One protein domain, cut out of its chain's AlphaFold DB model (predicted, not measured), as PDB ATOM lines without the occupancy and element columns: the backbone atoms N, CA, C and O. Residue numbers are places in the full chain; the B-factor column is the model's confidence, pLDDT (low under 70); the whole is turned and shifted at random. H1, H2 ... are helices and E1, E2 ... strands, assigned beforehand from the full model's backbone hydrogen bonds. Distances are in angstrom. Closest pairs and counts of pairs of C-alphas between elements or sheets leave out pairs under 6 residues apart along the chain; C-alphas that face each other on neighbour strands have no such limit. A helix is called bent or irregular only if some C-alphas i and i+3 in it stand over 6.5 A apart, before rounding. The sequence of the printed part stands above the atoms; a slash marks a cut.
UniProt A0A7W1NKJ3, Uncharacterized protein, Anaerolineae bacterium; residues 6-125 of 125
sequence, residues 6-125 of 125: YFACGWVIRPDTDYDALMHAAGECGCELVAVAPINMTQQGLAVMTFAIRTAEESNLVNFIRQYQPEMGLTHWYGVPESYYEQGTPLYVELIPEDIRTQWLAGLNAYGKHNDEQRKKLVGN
ATOM      1  N   TYR A   6      22.674 -23.498  61.014       96.25
ATOM      2  CA  TYR A   6      23.623 -24.104  60.093       96.25
ATOM      3  C   TYR A   6      22.964 -25.212  59.280       96.25
ATOM      4  O   TYR A   6      22.290 -26.096  59.817       96.25
ATOM      5  N   PHE A   7      23.183 -25.180  57.970       94.31
ATOM      6  CA  PHE A   7      22.622 -26.143  57.027       94.31
ATOM      7  C   PHE A   7      23.695 -26.646  56.072       94.31
ATOM      8  O   PHE A   7      24.658 -25.942  55.791       94.31
ATOM      9  N   ALA A   8      23.512 -27.847  55.538       91.31
ATOM     10  CA  ALA A   8      24.265 -28.332  54.391       91.31
ATOM     11  C   ALA A   8      23.321 -28.551  53.213       91.31
ATOM     12  O   ALA A   8      22.208 -29.057  53.380       91.31
ATOM     13  N   CYS A   9      23.774 -28.206  52.012       87.75
ATOM     14  CA  CYS A   9      23.040 -28.446  50.783       87.75
ATOM     15  C   CYS A   9      23.941 -29.044  49.702       87.75
ATOM     16  O   CYS A   9      25.103 -28.674  49.538       87.75
ATOM     17  N   GLY A  10      23.399 -30.024  48.979       86.25
ATOM     18  CA  GLY A  10      24.044 -30.591  47.801       86.25
ATOM     19  C   GLY A  10      23.559 -29.868  46.553       86.25
ATOM     20  O   GLY A  10      22.352 -29.813  46.303       86.25
ATOM     21  N   TRP A  11      24.490 -29.350  45.758       85.50
ATOM     22  CA  TRP A  11      24.216 -28.746  44.459       85.50
ATOM     23  C   TRP A  11      24.797 -29.562  43.325       85.50
ATOM     24  O   TRP A  11      26.008 -29.770  43.234       85.50
ATOM     25  N   VAL A  12      23.912 -30.002  42.434       86.69
ATOM     26  CA  VAL A  12      24.312 -30.585  41.157       86.69
ATOM     27  C   VAL A  12      25.036 -29.507  40.364       86.69
ATOM     28  O   VAL A  12      24.456 -28.483  40.014       86.69
ATOM     29  N   ILE A  13      26.304 -29.756  40.055       88.00
ATOM     30  CA  ILE A  13      27.129 -28.815  39.299       88.00
ATOM     31  C   ILE A  13      26.496 -28.603  37.912       88.00
ATOM     32  O   ILE A  13      26.094 -29.569  37.254       88.00
ATOM     33  N   ARG A  14      26.376 -27.345  37.474       86.44
ATOM     34  CA  ARG A  14      25.844 -26.947  36.160       86.44
ATOM     35  C   ARG A  14      26.970 -26.315  35.331       86.44
ATOM     36  O   ARG A  14      27.921 -25.798  35.917       86.44
ATOM     37  N   PRO A  15      26.921 -26.408  33.993       86.56
ATOM     38  CA  PRO A  15      27.897 -25.716  33.164       86.56
ATOM     39  C   PRO A  15      27.698 -24.205  33.270       86.56
ATOM     40  O   PRO A  15      26.579 -23.741  33.481       86.56
ATOM     41  N   ASP A  16      28.795 -23.470  33.111       84.50
ATOM     42  CA  ASP A  16      28.821 -22.004  33.045       84.50
ATOM     43  C   ASP A  16      28.159 -21.285  34.249       84.50
ATOM     44  O   ASP A  16      27.744 -20.133  34.143       84.50
ATOM     45  N   THR A  17      28.080 -21.953  35.409       84.06
ATOM     46  CA  THR A  17      27.629 -21.347  36.669       84.06
ATOM     47  C   THR A  17      28.568 -20.229  37.105       84.06
ATOM     48  O   THR A  17      29.771 -20.447  37.269       84.06
ATOM     49  N   ASP A  18      27.992 -19.068  37.401       84.12
ATOM     50  CA  ASP A  18      28.679 -17.978  38.079       84.12
ATOM     51  C   ASP A  18      28.640 -18.196  39.601       84.12
ATOM     52  O   ASP A  18      27.644 -17.928  40.278       84.12
ATOM     53  N   TYR A  19      29.725 -18.760  40.135       81.00
ATOM     54  CA  TYR A  19      29.849 -19.046  41.562       81.00
ATOM     55  C   TYR A  19      30.037 -17.785  42.410       81.00
ATOM     56  O   TYR A  19      29.666 -17.814  43.577       81.00
ATOM     57  N   ASP A  20      30.543 -16.685  41.850       82.06
ATOM     58  CA  ASP A  20      30.622 -15.420  42.585       82.06
ATOM     59  C   ASP A  20      29.231 -14.813  42.751       82.06
ATOM     60  O   ASP A  20      28.830 -14.472  43.866       82.06
ATOM     61  N   ALA A  21      28.442 -14.770  41.672       83.75
ATOM     62  CA  ALA A  21      27.057 -14.300  41.732       83.75
ATOM     63  C   ALA A  21      26.218 -15.107  42.738       83.75
ATOM     64  O   ALA A  21      25.399 -14.553  43.469       83.75
ATOM     65  N   LEU A  22      26.460 -16.415  42.818       83.81
ATOM     66  CA  LEU A  22      25.821 -17.316  43.773       83.81
ATOM     67  C   LEU A  22      26.154 -16.982  45.232       83.81
ATOM     68  O   LEU A  22      25.258 -16.948  46.078       83.81
ATOM     69  N   MET A  23      27.430 -16.730  45.527       83.50
ATOM     70  CA  MET A  23      27.888 -16.355  46.868       83.50
ATOM     71  C   MET A  23      27.348 -14.976  47.262       83.50
ATOM     72  O   MET A  23      26.870 -14.802  48.385       83.50
ATOM     73  N   HIS A  24      27.349 -14.018  46.331       85.50
ATOM     74  CA  HIS A  24      26.776 -12.692  46.547       85.50
ATOM     75  C   HIS A  24      25.281 -12.746  46.844       85.50
ATOM     76  O   HIS A  24      24.836 -12.164  47.833       85.50
ATOM     77  N   ALA A  25      24.511 -13.481  46.047       86.38
ATOM     78  CA  ALA A  25      23.070 -13.552  46.231       86.38
ATOM     79  C   ALA A  25      22.666 -14.286  47.515       86.38
ATOM     80  O   ALA A  25      21.655 -13.955  48.137       86.38
ATOM     81  N   ALA A  26      23.476 -15.247  47.967       88.50
ATOM     82  CA  ALA A  26      23.297 -15.805  49.297       88.50
ATOM     83  C   ALA A  26      23.476 -14.738  50.385       88.50
ATOM     84  O   ALA A  26      22.637 -14.639  51.283       88.50
ATOM     85  N   GLY A  27      24.505 -13.894  50.257       90.06
ATOM     86  CA  GLY A  27      24.737 -12.750  51.141       90.06
ATOM     87  C   GLY A  27      23.561 -11.772  51.169       90.06
ATOM     88  O   GLY A  27      23.132 -11.361  52.247       90.06
ATOM     89  N   GLU A  28      22.978 -11.456  50.009       91.69
ATOM     90  CA  GLU A  28      21.775 -10.613  49.897       91.69
ATOM     91  C   GLU A  28      20.560 -11.213  50.619       91.69
ATOM     92  O   GLU A  28      19.732 -10.483  51.164       91.69
ATOM     93  N   CYS A  29      20.476 -12.544  50.681       91.56
ATOM     94  CA  CYS A  29      19.438 -13.260  51.418       91.56
ATOM     95  C   CYS A  29      19.740 -13.412  52.918       91.56
ATOM     96  O   CYS A  29      18.945 -14.022  53.627       91.56
ATOM     97  N   GLY A  30      20.869 -12.900  53.420       93.44
ATOM     98  CA  GLY A  30      21.287 -13.078  54.812       93.44
ATOM     99  C   GLY A  30      21.872 -14.464  55.107       93.44
ATOM    100  O   GLY A  30      21.772 -14.946  56.238       93.44
ATOM    101  N   CYS A  31      22.443 -15.117  54.093       92.69
ATOM    102  CA  CYS A  31      23.155 -16.385  54.194       92.69
ATOM    103  C   CYS A  31      24.647 -16.202  53.894       92.69
ATOM    104  O   CYS A  31      25.038 -15.427  53.029       92.69
ATOM    105  N   GLU A  32      25.487 -16.983  54.560       92.75
ATOM    106  CA  GLU A  32      26.900 -17.125  54.213       92.75
ATOM    107  C   GLU A  32      27.190 -18.563  53.822       92.75
ATOM    108  O   GLU A  32      26.735 -19.493  54.490       92.75
ATOM    109  N   LEU A  33      27.930 -18.741  52.732       89.38
ATOM    110  CA  LEU A  33      28.216 -20.044  52.148       89.38
ATOM    111  C   LEU A  33      29.696 -20.372  52.272       89.38
ATOM    112  O   LEU A  33      30.566 -19.521  52.096       89.38
ATOM    113  N   VAL A  34      29.972 -21.649  52.483       90.06
ATOM    114  CA  VAL A  34      31.308 -22.227  52.376       90.06
ATOM    115  C   VAL A  34      31.213 -23.547  51.624       90.06
ATOM    116  O   VAL A  34      30.273 -24.318  51.819       90.06
ATOM    117  N   ALA A  35      32.173 -23.824  50.748       86.44
ATOM    118  CA  ALA A  35      32.247 -25.105  50.059       86.44
ATOM    119  C   ALA A  35      32.889 -26.153  50.971       86.44
ATOM    120  O   ALA A  35      33.957 -25.924  51.539       86.44
ATOM    121  N   VAL A  36      32.261 -27.320  51.077       85.00
ATOM    122  CA  VAL A  36      32.783 -28.465  51.828       85.00
ATOM    123  C   VAL A  36      33.281 -29.497  50.818       85.00
ATOM    124  O   VAL A  36      32.502 -30.057  50.047       85.00
ATOM    125  N   ALA A  37      34.597 -29.714  50.775       73.75
ATOM    126  CA  ALA A  37      35.223 -30.699  49.895       73.75
ATOM    127  C   ALA A  37      35.074 -32.125  50.470       73.75
ATOM    128  O   ALA A  37      35.124 -32.279  51.692       73.75
ATOM    129  N   PRO A  38      34.969 -33.183  49.636       74.44
ATOM    130  CA  PRO A  38      35.106 -33.221  48.172       74.44
ATOM    131  C   PRO A  38      33.777 -33.192  47.384       74.44
ATOM    132  O   PRO A  38      32.704 -33.454  47.922       74.44
ATOM    133  N   ILE A  39      33.878 -32.939  46.068       85.81
ATOM    134  CA  ILE A  39      32.793 -33.184  45.097       85.81
ATOM    135  C   ILE A  39      32.432 -34.674  45.136       85.81
ATOM    136  O   ILE A  39      33.304 -35.531  44.984       85.81
ATOM    137  N   ASN A  40      31.147 -34.977  45.301       87.50
ATOM    138  CA  ASN A  40      30.636 -36.339  45.411       87.50
ATOM    139  C   ASN A  40      29.873 -36.751  44.150       87.50
ATOM    140  O   ASN A  40      29.208 -35.931  43.521       87.50
ATOM    141  N   MET A  41      29.924 -38.039  43.806       90.06
ATOM    142  CA  MET A  41      29.110 -38.613  42.732       90.06
ATOM    143  C   MET A  41      27.868 -39.283  43.323       90.06
ATOM    144  O   MET A  41      27.985 -40.148  44.192       90.06
ATOM    145  N   THR A  42      26.676 -38.915  42.852       88.06
ATOM    146  CA  THR A  42      25.434 -39.595  43.245       88.06
ATOM    147  C   THR A  42      25.325 -40.976  42.596       88.06
ATOM    148  O   THR A  42      26.030 -41.293  41.637       88.06
ATOM    149  N   GLN A  43      24.375 -41.794  43.063       87.25
ATOM    150  CA  GLN A  43      24.062 -43.090  42.441       87.25
ATOM    151  C   GLN A  43      23.613 -42.953  40.977       87.25
ATOM    152  O   GLN A  43      23.822 -43.859  40.178       87.25
ATOM    153  N   GLN A  44      23.030 -41.809  40.613       87.00
ATOM    154  CA  GLN A  44      22.640 -41.470  39.244       87.00
ATOM    155  C   GLN A  44      23.812 -40.934  38.403       87.00
ATOM    156  O   GLN A  44      23.608 -40.493  37.274       87.00
ATOM    157  N   GLY A  45      25.033 -40.936  38.945       89.44
ATOM    158  CA  GLY A  45      26.229 -40.467  38.255       89.44
ATOM    159  C   GLY A  45      26.323 -38.946  38.132       89.44
ATOM    160  O   GLY A  45      27.042 -38.475  37.254       89.44
ATOM    161  N   LEU A  46      25.627 -38.182  38.983       89.94
ATOM    162  CA  LEU A  46      25.714 -36.720  39.003       89.94
ATOM    163  C   LEU A  46      26.810 -36.254  39.962       89.94
ATOM    164  O   LEU A  46      26.847 -36.682  41.112       89.94
ATOM    165  N   ALA A  47      27.671 -35.354  39.503       91.44
ATOM    166  CA  ALA A  47      28.643 -34.651  40.325       91.44
ATOM    167  C   ALA A  47      27.950 -33.549  41.140       91.44
ATOM    168  O   ALA A  47      27.276 -32.674  40.588       91.44
ATOM    169  N   VAL A  48      28.124 -33.592  42.455       88.81
ATOM    170  CA  VAL A  48      27.491 -32.694  43.418       88.81
ATOM    171  C   VAL A  48      28.567 -32.025  44.258       88.81
ATOM    172  O   VAL A  48      29.419 -32.699  44.837       88.81
ATOM    173  N   MET A  49      28.504 -30.701  44.345       88.19
ATOM    174  CA  MET A  49      29.280 -29.921  45.302       88.19
ATOM    175  C   MET A  49      28.415 -29.645  46.529       88.19
ATOM    176  O   MET A  49      27.248 -29.276  46.399       88.19
ATOM    177  N   THR A  50      28.979 -29.840  47.718       88.94
ATOM    178  CA  THR A  50      28.283 -29.562  48.974       88.94
ATOM    179  C   THR A  50      28.677 -28.191  49.494       88.94
ATOM    180  O   THR A  50      29.861 -27.875  49.596       88.94
ATOM    181  N   PHE A  51      27.677 -27.398  49.857       89.38
ATOM    182  CA  PHE A  51      27.856 -26.144  50.574       89.38
ATOM    183  C   PHE A  51      27.345 -26.294  51.997       89.38
ATOM    184  O   PHE A  51      26.289 -26.891  52.214       89.38
ATOM    185  N   ALA A  52      28.074 -25.734  52.955       92.69
ATOM    186  CA  ALA A  52      27.515 -25.412  54.256       92.69
ATOM    187  C   ALA A  52      27.077 -23.943  54.259       92.69
ATOM    188  O   ALA A  52      27.716 -23.087  53.647       92.69
ATOM    189  N   ILE A  53      25.963 -23.675  54.929       93.19
ATOM    190  CA  ILE A  53      25.295 -22.381  54.979       93.19
ATOM    191  C   ILE A  53      25.152 -21.971  56.438       93.19
ATOM    192  O   ILE A  53      24.666 -22.760  57.249       93.19
ATOM    193  N   ARG A  54      25.514 -20.728  56.747       95.50
ATOM    194  CA  ARG A  54      25.215 -20.048  58.009       95.50
ATOM    195  C   ARG A  54      24.138 -18.992  57.778       95.50
ATOM    196  O   ARG A  54      24.224 -18.229  56.821       95.50
ATOM    197  N   THR A  55      23.144 -18.918  58.658       95.25
ATOM    198  CA  THR A  55      22.095 -17.884  58.622       95.25
ATOM    199  C   THR A  55      21.558 -17.589  60.022       95.25
ATOM    200  O   THR A  55      21.589 -18.453  60.890       95.25
ATOM    201  N   ALA A  56      21.039 -16.385  60.259       95.06
ATOM    202  CA  ALA A  56      20.368 -16.053  61.520       95.06
ATOM    203  C   ALA A  56      18.955 -16.660  61.628       95.06
ATOM    204  O   ALA A  56      18.483 -16.942  62.728       95.06
ATOM    205  N   GLU A  57      18.279 -16.860  60.493       93.75
ATOM    206  CA  GLU A  57      16.894 -17.336  60.425       93.75
ATOM    207  C   GLU A  57      16.709 -18.341  59.281       93.75
ATOM    208  O   GLU A  57      17.357 -18.246  58.237       93.75
ATOM    209  N   GLU A  58      15.794 -19.299  59.444       91.00
ATOM    210  CA  GLU A  58      15.468 -20.282  58.398       91.00
ATOM    211  C   GLU A  58      14.781 -19.628  57.183       91.00
ATOM    212  O   GLU A  58      14.957 -20.067  56.047       91.00
ATOM    213  N   SER A  59      14.048 -18.532  57.403       92.25
ATOM    214  CA  SER A  59      13.390 -17.726  56.363       92.25
ATOM    215  C   SER A  59      14.370 -17.253  55.279       92.25
ATOM    216  O   SER A  59      14.062 -17.341  54.091       92.25
ATOM    217  N   ASN A  60      15.570 -16.827  55.676       93.62
ATOM    218  CA  ASN A  60      16.664 -16.427  54.789       93.62
ATOM    219  C   ASN A  60      17.092 -17.565  53.855       93.62
ATOM    220  O   ASN A  60      17.195 -17.367  52.645       93.62
ATOM    221  N   LEU A  61      17.264 -18.778  54.398       89.44
ATOM    222  CA  LEU A  61      17.602 -19.959  53.605       89.44
ATOM    223  C   LEU A  61      16.486 -20.281  52.608       89.44
ATOM    224  O   LEU A  61      16.757 -20.550  51.441       89.44
ATOM    225  N   VAL A  62      15.226 -20.240  53.047       89.38
ATOM    226  CA  VAL A  62      14.077 -20.492  52.166       89.38
ATOM    227  C   VAL A  62      14.013 -19.461  51.036       89.38
ATOM    228  O   VAL A  62      13.742 -19.837  49.896       89.38
ATOM    229  N   ASN A  63      14.279 -18.185  51.323       89.44
ATOM    230  CA  ASN A  63      14.318 -17.126  50.313       89.44
ATOM    231  C   ASN A  63      15.448 -17.353  49.307       89.44
ATOM    232  O   ASN A  63      15.191 -17.363  48.103       89.44
ATOM    233  N   PHE A  64      16.654 -17.637  49.803       88.00
ATOM    234  CA  PHE A  64      17.805 -17.961  48.969       88.00
ATOM    235  C   PHE A  64      17.524 -19.150  48.045       88.00
ATOM    236  O   PHE A  64      17.708 -19.075  46.830       88.00
ATOM    237  N   ILE A  65      16.994 -20.237  48.610       83.19
ATOM    238  CA  ILE A  65      16.628 -21.426  47.847       83.19
ATOM    239  C   ILE A  65      15.584 -21.076  46.795       83.19
ATOM    240  O   ILE A  65      15.773 -21.435  45.644       83.19
ATOM    241  N   ARG A  66      14.502 -20.366  47.134       82.31
ATOM    242  CA  ARG A  66      13.446 -20.021  46.164       82.31
ATOM    243  C   ARG A  66      13.963 -19.213  44.979       82.31
ATOM    244  O   ARG A  66      13.475 -19.421  43.871       82.31
ATOM    245  N   GLN A  67      14.936 -18.336  45.204       77.94
ATOM    246  CA  GLN A  67      15.552 -17.538  44.149       77.94
ATOM    247  C   GLN A  67      16.387 -18.393  43.174       77.94
ATOM    248  O   GLN A  67      16.444 -18.062  41.996       77.94
ATOM    249  N   TYR A  68      16.959 -19.522  43.624       70.62
ATOM    250  CA  TYR A  68      17.918 -20.326  42.843       70.62
ATOM    251  C   TYR A  68      17.513 -21.791  42.571       70.62
ATOM    252  O   TYR A  68      18.178 -22.487  41.798       70.62
ATOM    253  N   GLN A  69      16.415 -22.286  43.155       62.19
ATOM    254  CA  GLN A  69      15.974 -23.686  43.057       62.19
ATOM    255  C   GLN A  69      15.751 -24.179  41.613       62.19
ATOM    256  O   GLN A  69      16.124 -25.321  41.334       62.19
ATOM    257  N   PRO A  70      15.168 -23.389  40.684       56.47
ATOM    258  CA  PRO A  70      14.864 -23.895  39.345       56.47
ATOM    259  C   PRO A  70      16.099 -24.077  38.453       56.47
ATOM    260  O   PRO A  70      16.110 -24.958  37.594       56.47
ATOM    261  N   GLU A  71      17.146 -23.273  38.649       57.34
ATOM    262  CA  GLU A  71      18.249 -23.157  37.685       57.34
ATOM    263  C   GLU A  71      19.519 -23.898  38.126       57.34
ATOM    264  O   GLU A  71      20.285 -24.376  37.285       57.34
ATOM    265  N   MET A  72      19.715 -24.086  39.436       59.44
ATOM    266  CA  MET A  72      21.018 -24.488  39.984       59.44
ATOM    267  C   MET A  72      21.123 -25.921  40.509       59.44
ATOM    268  O   MET A  72      22.190 -26.332  40.953       59.44
ATOM    269  N   GLY A  73      20.059 -26.723  40.428       65.25
ATOM    270  CA  GLY A  73      20.157 -28.151  40.754       65.25
ATOM    271  C   GLY A  73      20.311 -28.455  42.249       65.25
ATOM    272  O   GLY A  73      20.928 -29.461  42.606       65.25
ATOM    273  N   LEU A  74      19.739 -27.615  43.119       74.25
ATOM    274  CA  LEU A  74      19.523 -27.952  44.528       74.25
ATOM    275  C   LEU A  74      18.540 -29.118  44.639       74.25
ATOM    276  O   LEU A  74      17.389 -29.012  44.219       74.25
ATOM    277  N   THR A  75      18.987 -30.213  45.247       66.06
ATOM    278  CA  THR A  75      18.172 -31.424  45.415       66.06
ATOM    279  C   THR A  75      17.661 -31.600  46.841       66.06
ATOM    280  O   THR A  75      16.543 -32.075  47.026       66.06
ATOM    281  N   HIS A  76      18.453 -31.215  47.845       76.88
ATOM    282  CA  HIS A  76      18.104 -31.330  49.261       76.88
ATOM    283  C   HIS A  76      18.947 -30.395  50.144       76.88
ATOM    284  O   HIS A  76      20.083 -30.050  49.804       76.88
ATOM    285  N   TRP A  77      18.429 -30.066  51.330       87.06
ATOM    286  CA  TRP A  77      19.188 -29.461  52.426       87.06
ATOM    287  C   TRP A  77      18.762 -30.052  53.773       87.06
ATOM    288  O   TRP A  77      17.649 -30.562  53.910       87.06
ATOM    289  N   TYR A  78      19.659 -30.019  54.752       90.50
ATOM    290  CA  TYR A  78      19.414 -30.517  56.106       90.50
ATOM    291  C   TYR A  78      20.243 -29.733  57.126       90.50
ATOM    292  O   TYR A  78      21.274 -29.157  56.783       90.50
ATOM    293  N   GLY A  79      19.775 -29.691  58.376       93.81
ATOM    294  CA  GLY A  79      20.491 -29.035  59.471       93.81
ATOM    295  C   GLY A  79      21.781 -29.775  59.831       93.81
ATOM    296  O   GLY A  79      21.812 -31.007  59.833       93.81
ATOM    297  N   VAL A  80      22.835 -29.026  60.144       94.19
ATOM    298  CA  VAL A  80      24.158 -29.547  60.533       94.19
ATOM    299  C   VAL A  80      24.691 -28.790  61.751       94.19
ATOM    300  O   VAL A  80      24.205 -27.698  62.038       94.19
ATOM    301  N   PRO A  81      25.661 -29.335  62.505       95.31
ATOM    302  CA  PRO A  81      26.329 -28.571  63.556       95.31
ATOM    303  C   PRO A  81      27.241 -27.481  62.972       95.31
ATOM    304  O   PRO A  81      27.746 -27.614  61.858       95.31
ATOM    305  N   GLU A  82      27.528 -26.451  63.769       95.38
ATOM    306  CA  GLU A  82      28.480 -25.375  63.443       95.38
ATOM    307  C   GLU A  82      29.845 -25.905  62.985       95.38
ATOM    308  O   GLU A  82      30.388 -25.451  61.981       95.38
ATOM    309  N   SER A  83      30.354 -26.951  63.641       94.88
ATOM    310  CA  SER A  83      31.635 -27.571  63.291       94.88
ATOM    311  C   SER A  83      31.686 -28.139  61.870       94.88
ATOM    312  O   SER A  83      32.773 -28.364  61.343       94.88
ATOM    313  N   TYR A  84      30.537 -28.397  61.235       93.06
ATOM    314  CA  TYR A  84      30.474 -28.772  59.823       93.06
ATOM    315  C   TYR A  84      30.718 -27.560  58.912       93.06
ATOM    316  O   TYR A  84      31.420 -27.674  57.911       93.06
ATOM    317  N   TYR A  85      30.176 -26.392  59.272       92.44
ATOM    318  CA  TYR A  85      30.412 -25.133  58.563       92.44
ATOM    319  C   TYR A  85      31.874 -24.692  58.677       92.44
ATOM    320  O   TYR A  85      32.485 -24.326  57.680       92.44
ATOM    321  N   GLU A  86      32.478 -24.810  59.859       92.38
ATOM    322  CA  GLU A  86      33.880 -24.421  60.086       92.38
ATOM    323  C   GLU A  86      34.899 -25.244  59.275       92.38
ATOM    324  O   GLU A  86      36.026 -24.800  59.067       92.38
ATOM    325  N   GLN A  87      34.516 -26.432  58.793       88.81
ATOM    326  CA  GLN A  87      35.341 -27.242  57.885       88.81
ATOM    327  C   GLN A  87      35.316 -26.734  56.438       88.81
ATOM    328  O   GLN A  87      36.134 -27.157  55.618       88.81
ATOM    329  N   GLY A  88      34.353 -25.879  56.098       86.00
ATOM    330  CA  GLY A  88      34.190 -25.361  54.755       86.00
ATOM    331  C   GLY A  88      35.197 -24.267  54.420       86.00
ATOM    332  O   GLY A  88      35.700 -23.543  55.276       86.00
ATOM    333  N   THR A  89      35.474 -24.125  53.130       83.56
ATOM    334  CA  THR A  89      36.282 -23.028  52.600       83.56
ATOM    335  C   THR A  89      35.357 -21.998  51.956       83.56
ATOM    336  O   THR A  89      34.609 -22.352  51.039       83.56
ATOM    337  N   PRO A  90      35.381 -20.730  52.398       76.00
ATOM    338  CA  PRO A  90      34.685 -19.663  51.694       76.00
ATOM    339  C   PRO A  90      35.157 -19.577  50.239       76.00
ATOM    340  O   PRO A  90      36.357 -19.490  49.970       76.00
ATOM    341  N   LEU A  91      34.217 -19.590  49.296       71.25
ATOM    342  CA  LEU A  91      34.511 -19.367  47.884       71.25
ATOM    343  C   LEU A  91      34.504 -17.866  47.600       71.25
ATOM    344  O   LEU A  91      33.554 -17.333  47.043       71.25
ATOM    345  N   TYR A  92      35.563 -17.174  48.001       72.25
ATOM    346  CA  TYR A  92      35.833 -15.840  47.472       72.25
ATOM    347  C   TYR A  92      36.660 -16.020  46.204       72.25
ATOM    348  O   TYR A  92      37.891 -16.019  46.263       72.25
ATOM    349  N   VAL A  93      36.003 -16.273  45.070       68.38
ATOM    350  CA  VAL A  93      36.693 -16.671  43.832       68.38
ATOM    351  C   VAL A  93      37.644 -15.564  43.360       68.38
ATOM    352  O   VAL A  93      38.725 -15.845  42.836       68.38
ATOM    353  N   GLU A  94      37.324 -14.304  43.655       72.75
ATOM    354  CA  GLU A  94      38.199 -13.146  43.441       72.75
ATOM    355  C   GLU A  94      39.551 -13.240  44.171       72.75
ATOM    356  O   GLU A  94      40.559 -12.755  43.655       72.75
ATOM    357  N   LEU A  95      39.596 -13.887  45.343       76.44
ATOM    358  CA  LEU A  95      40.802 -14.035  46.166       76.44
ATOM    359  C   LEU A  95      41.659 -15.247  45.768       76.44
ATOM    360  O   LEU A  95      42.792 -15.379  46.235       76.44
ATOM    361  N   ILE A  96      41.135 -16.138  44.921       77.31
ATOM    362  CA  ILE A  96      41.871 -17.300  44.416       77.31
ATOM    363  C   ILE A  96      42.840 -16.830  43.315       77.31
ATOM    364  O   ILE A  96      42.407 -16.117  42.402       77.31
ATOM    365  N   PRO A  97      44.128 -17.240  43.344       85.69
ATOM    366  CA  PRO A  97      45.071 -16.973  42.259       85.69
ATOM    367  C   PRO A  97      44.489 -17.352  40.894       85.69
ATOM    368  O   PRO A  97      43.847 -18.393  40.761       85.69
ATOM    369  N   GLU A  98      44.687 -16.497  39.890       86.38
ATOM    370  CA  GLU A  98      43.991 -16.600  38.601       86.38
ATOM    371  C   GLU A  98      44.180 -17.963  37.923       86.38
ATOM    372  O   GLU A  98      43.214 -18.550  37.446       86.38
ATOM    373  N   ASP A  99      45.394 -18.507  37.940       84.94
ATOM    374  CA  ASP A  99      45.727 -19.808  37.363       84.94
ATOM    375  C   ASP A  99      44.983 -20.966  38.046       84.94
ATOM    376  O   ASP A  99      44.433 -21.843  37.371       84.94
ATOM    377  N   ILE A 100      44.904 -20.939  39.378       84.44
ATOM    378  CA  ILE A 100      44.164 -21.919  40.180       84.44
ATOM    379  C   ILE A 100      42.660 -21.762  39.946       84.44
ATOM    380  O   ILE A 100      41.962 -22.753  39.716       84.44
ATOM    381  N   ARG A 101      42.158 -20.523  39.950       85.12
ATOM    382  CA  ARG A 101      40.753 -20.204  39.684       85.12
ATOM    383  C   ARG A 101      40.323 -20.717  38.317       85.12
ATOM    384  O   ARG A 101      39.297 -21.383  38.220       85.12
ATOM    385  N   THR A 102      41.097 -20.448  37.267       86.44
ATOM    386  CA  THR A 102      40.778 -20.885  35.903       86.44
ATOM    387  C   THR A 102      40.720 -22.404  35.802       86.44
ATOM    388  O   THR A 102      39.786 -22.936  35.204       86.44
ATOM    389  N   GLN A 103      41.671 -23.120  36.410       86.56
ATOM    390  CA  GLN A 103      41.650 -24.587  36.434       86.56
ATOM    391  C   GLN A 103      40.440 -25.128  37.200       86.56
ATOM    392  O   GLN A 103      39.774 -26.054  36.734       86.56
ATOM    393  N   TRP A 104      40.132 -24.534  38.351       86.44
ATOM    394  CA  TRP A 104      39.001 -24.933  39.178       86.44
ATOM    395  C   TRP A 104      37.661 -24.701  38.464       86.44
ATOM    396  O   TRP A 104      36.867 -25.636  38.343       86.44
ATOM    397  N   LEU A 105      37.444 -23.513  37.890       87.62
ATOM    398  CA  LEU A 105      36.250 -23.195  37.097       87.62
ATOM    399  C   LEU A 105      36.131 -24.085  35.853       87.62
ATOM    400  O   LEU A 105      35.037 -24.548  35.531       87.62
ATOM    401  N   ALA A 106      37.243 -24.387  35.173       90.25
ATOM    402  CA  ALA A 106      37.243 -25.321  34.048       90.25
ATOM    403  C   ALA A 106      36.827 -26.739  34.479       90.25
ATOM    404  O   ALA A 106      36.039 -27.385  33.786       90.25
ATOM    405  N   GLY A 107      37.307 -27.204  35.637       90.12
ATOM    406  CA  GLY A 107      36.908 -28.479  36.231       90.12
ATOM    407  C   GLY A 107      35.418 -28.524  36.577       90.12
ATOM    408  O   GLY A 107      34.728 -29.474  36.207       90.12
ATOM    409  N   LEU A 108      34.892 -27.475  37.215       89.88
ATOM    410  CA  LEU A 108      33.460 -27.365  37.516       89.88
ATOM    411  C   LEU A 108      32.610 -27.322  36.247       89.88
ATOM    412  O   LEU A 108      31.612 -28.034  36.163       89.88
ATOM    413  N   ASN A 109      33.038 -26.593  35.216       91.12
ATOM    414  CA  ASN A 109      32.329 -26.589  33.940       91.12
ATOM    415  C   ASN A 109      32.323 -27.985  33.285       91.12
ATOM    416  O   ASN A 109      31.308 -28.418  32.740       91.12
ATOM    417  N   ALA A 110      33.427 -28.733  33.372       93.19
ATOM    418  CA  ALA A 110      33.484 -30.110  32.880       93.19
ATOM    419  C   ALA A 110      32.509 -31.035  33.633       93.19
ATOM    420  O   ALA A 110      31.765 -31.784  32.996       93.19
ATOM    421  N   TYR A 111      32.441 -30.936  34.967       92.81
ATOM    422  CA  TYR A 111      31.432 -31.645  35.763       92.81
ATOM    423  C   TYR A 111      30.003 -31.232  35.398       92.81
ATOM    424  O   TYR A 111      29.123 -32.086  35.299       92.81
ATOM    425  N   GLY A 112      29.774 -29.944  35.142       91.31
ATOM    426  CA  GLY A 112      28.491 -29.415  34.693       91.31
ATOM    427  C   GLY A 112      28.033 -30.022  33.368       91.31
ATOM    428  O   GLY A 112      26.905 -30.509  33.264       91.31
ATOM    429  N   LYS A 113      28.929 -30.074  32.376       93.56
ATOM    430  CA  LYS A 113      28.672 -30.714  31.074       93.56
ATOM    431  C   LYS A 113      28.386 -32.207  31.222       93.56
ATOM    432  O   LYS A 113      27.403 -32.692  30.666       93.56
ATOM    433  N   HIS A 114      29.183 -32.915  32.028       93.88
ATOM    434  CA  HIS A 114      28.931 -34.322  32.364       93.88
ATOM    435  C   HIS A 114      27.537 -34.510  32.978       93.88
ATOM    436  O   HIS A 114      26.778 -35.367  32.529       93.88
ATOM    437  N   ASN A 115      27.153 -33.681  33.952       91.69
ATOM    438  CA  ASN A 115      25.834 -33.748  34.579       91.69
ATOM    439  C   ASN A 115      24.698 -33.524  33.581       91.69
ATOM    440  O   ASN A 115      23.695 -34.235  33.637       91.69
ATOM    441  N   ASP A 116      24.838 -32.577  32.653       90.19
ATOM    442  CA  ASP A 116      23.852 -32.365  31.589       90.19
ATOM    443  C   ASP A 116      23.702 -33.580  30.671       90.19
ATOM    444  O   ASP A 116      22.581 -33.964  30.330       90.19
ATOM    445  N   GLU A 117      24.804 -34.230  30.303       91.31
ATOM    446  CA  GLU A 117      24.765 -35.472  29.529       91.31
ATOM    447  C   GLU A 117      24.093 -36.613  30.300       91.31
ATOM    448  O   GLU A 117      23.276 -37.339  29.729       91.31
ATOM    449  N   GLN A 118      24.388 -36.771  31.595       89.50
ATOM    450  CA  GLN A 118      23.742 -37.790  32.428       89.50
ATOM    451  C   GLN A 118      22.245 -37.521  32.593       89.50
ATOM    452  O   GLN A 118      21.436 -38.430  32.424       89.50
ATOM    453  N   ARG A 119      21.842 -36.267  32.831       85.19
ATOM    454  CA  ARG A 119      20.421 -35.895  32.928       85.19
ATOM    455  C   ARG A 119      19.652 -36.221  31.650       85.19
ATOM    456  O   ARG A 119      18.548 -36.749  31.738       85.19
ATOM    457  N   LYS A 120      20.233 -35.975  30.469       86.44
ATOM    458  CA  LYS A 120      19.612 -36.345  29.182       86.44
ATOM    459  C   LYS A 120      19.359 -37.851  29.072       86.44
ATOM    460  O   LYS A 120      18.308 -38.245  28.580       86.44
ATOM    461  N   LYS A 121      20.276 -38.690  29.569       86.12
ATOM    462  CA  LYS A 121      20.105 -40.158  29.594       86.12
ATOM    463  C   LYS A 121      18.995 -40.603  30.546       86.12
ATOM    464  O   LYS A 121      18.314 -41.577  30.260       86.12
ATOM    465  N   LEU A 122      18.808 -39.892  31.660       77.62
ATOM    466  CA  LEU A 122      17.780 -40.205  32.659       77.62
ATOM    467  C   LEU A 122      16.362 -39.814  32.213       77.62
ATOM    468  O   LEU A 122      15.408 -40.431  32.664       77.62
ATOM    469  N   VAL A 123      16.225 -38.798  31.353       71.69
ATOM    470  CA  VAL A 123      14.928 -38.330  30.813       71.69
ATOM    471  C   VAL A 123      14.568 -39.020  29.486       71.69
ATOM    472  O   VAL A 123      13.414 -39.001  29.074       71.69
ATOM    473  N   GLY A 124      15.550 -39.613  28.801       56.66
ATOM    474  CA  GLY A 124      15.379 -40.308  27.520       56.66
ATOM    475  C   GLY A 124      14.976 -41.788  27.608       56.66
ATOM    476  O   GLY A 124      14.988 -42.450  26.571       56.66
ATOM    477  N   ASN A 125      14.651 -42.291  28.803       45.22
ATOM    478  CA  ASN A 125      14.087 -43.623  29.077       45.22
ATOM    479  C   ASN A 125      12.683 -43.483  29.675       45.22
ATOM    480  O   ASN A 125      11.912 -44.459  29.562       45.22
TER     481      ASN A 125
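What this domain is: This is residues 6 to 125 of the 125 residues of an uncharacterized protein of Anaerolineae bacterium (UniProt A0A7W1NKJ3). A strongly twisted sheet of four strands has helix H2 over one face and the small H3 over the other, with H1 beside E2. The long helix H4 passes one end of the sheet, by the start of E3 and the end of E1. The 120 printed residues run E1 H1 E2 E3 H2 E4 H3 H4, mixed in class; the sheet is antiparallel, in order E2 E3 E1 E4. The whole is compact, with a radius of gyration of the C-alphas of 14.3 A and spans of 42 by 36 by 24 A.

Where its parts are: E1, residues 6 to 12, begins at C-alpha 6 (23.623, -24.104, 60.093). H1 is residues 19 to 28. E2, residues 31 to 41, 25.7 A, bends by 73 degrees at residue 38. E3 is residues 47 to 55, 25.7 A. H2, residues 58 to 72, 19.7 A, is irregular: C-alphas 67 and 70 are 8.0 A apart. E4 is residues 74 to 79 and H3 residues 82 to 85. H4, residues 98 to 123, 37.1 A, ends at C-alpha 123 (14.928, -38.330, 30.813).

How they stand to each other: E2 and E3 form a hairpin, with N 34 and O 52 at 2.9 A. Between the antiparallel neighbours E3 and E1, N 9 and O 51 are within hydrogen-bond range at 2.8 A; between the antiparallel neighbours E1 and E4, N 8 and O 78 are within hydrogen-bond range at 2.9 A. E1, H1, E2 and E3, H2, E4 are split strand-helix-strand units, each with another strand between its two, and right-handed crossovers. H2 lies over E3 and E1, 8.4 A over the sheet. H3 is on the opposite face. H1 stands at the sheet's level, 3.4 A. H4 is on the sheet; its closest C-alphas to E3 are Tyr 111 and Ala 47, 6.1 A. Every O i to N i+4 pair is within hydrogen-bond range in H1 and H4, 9 of 11 in H2; H3 is too short for one.

The domain as a whole: The farthest C-alphas, Leu 95 and Asn 125, are 43.4 A apart. The printed part has no cut. The link H3 to H4 is long. Residues 69 to 73, 75, 93 and 124 to 125 have pLDDT under 70.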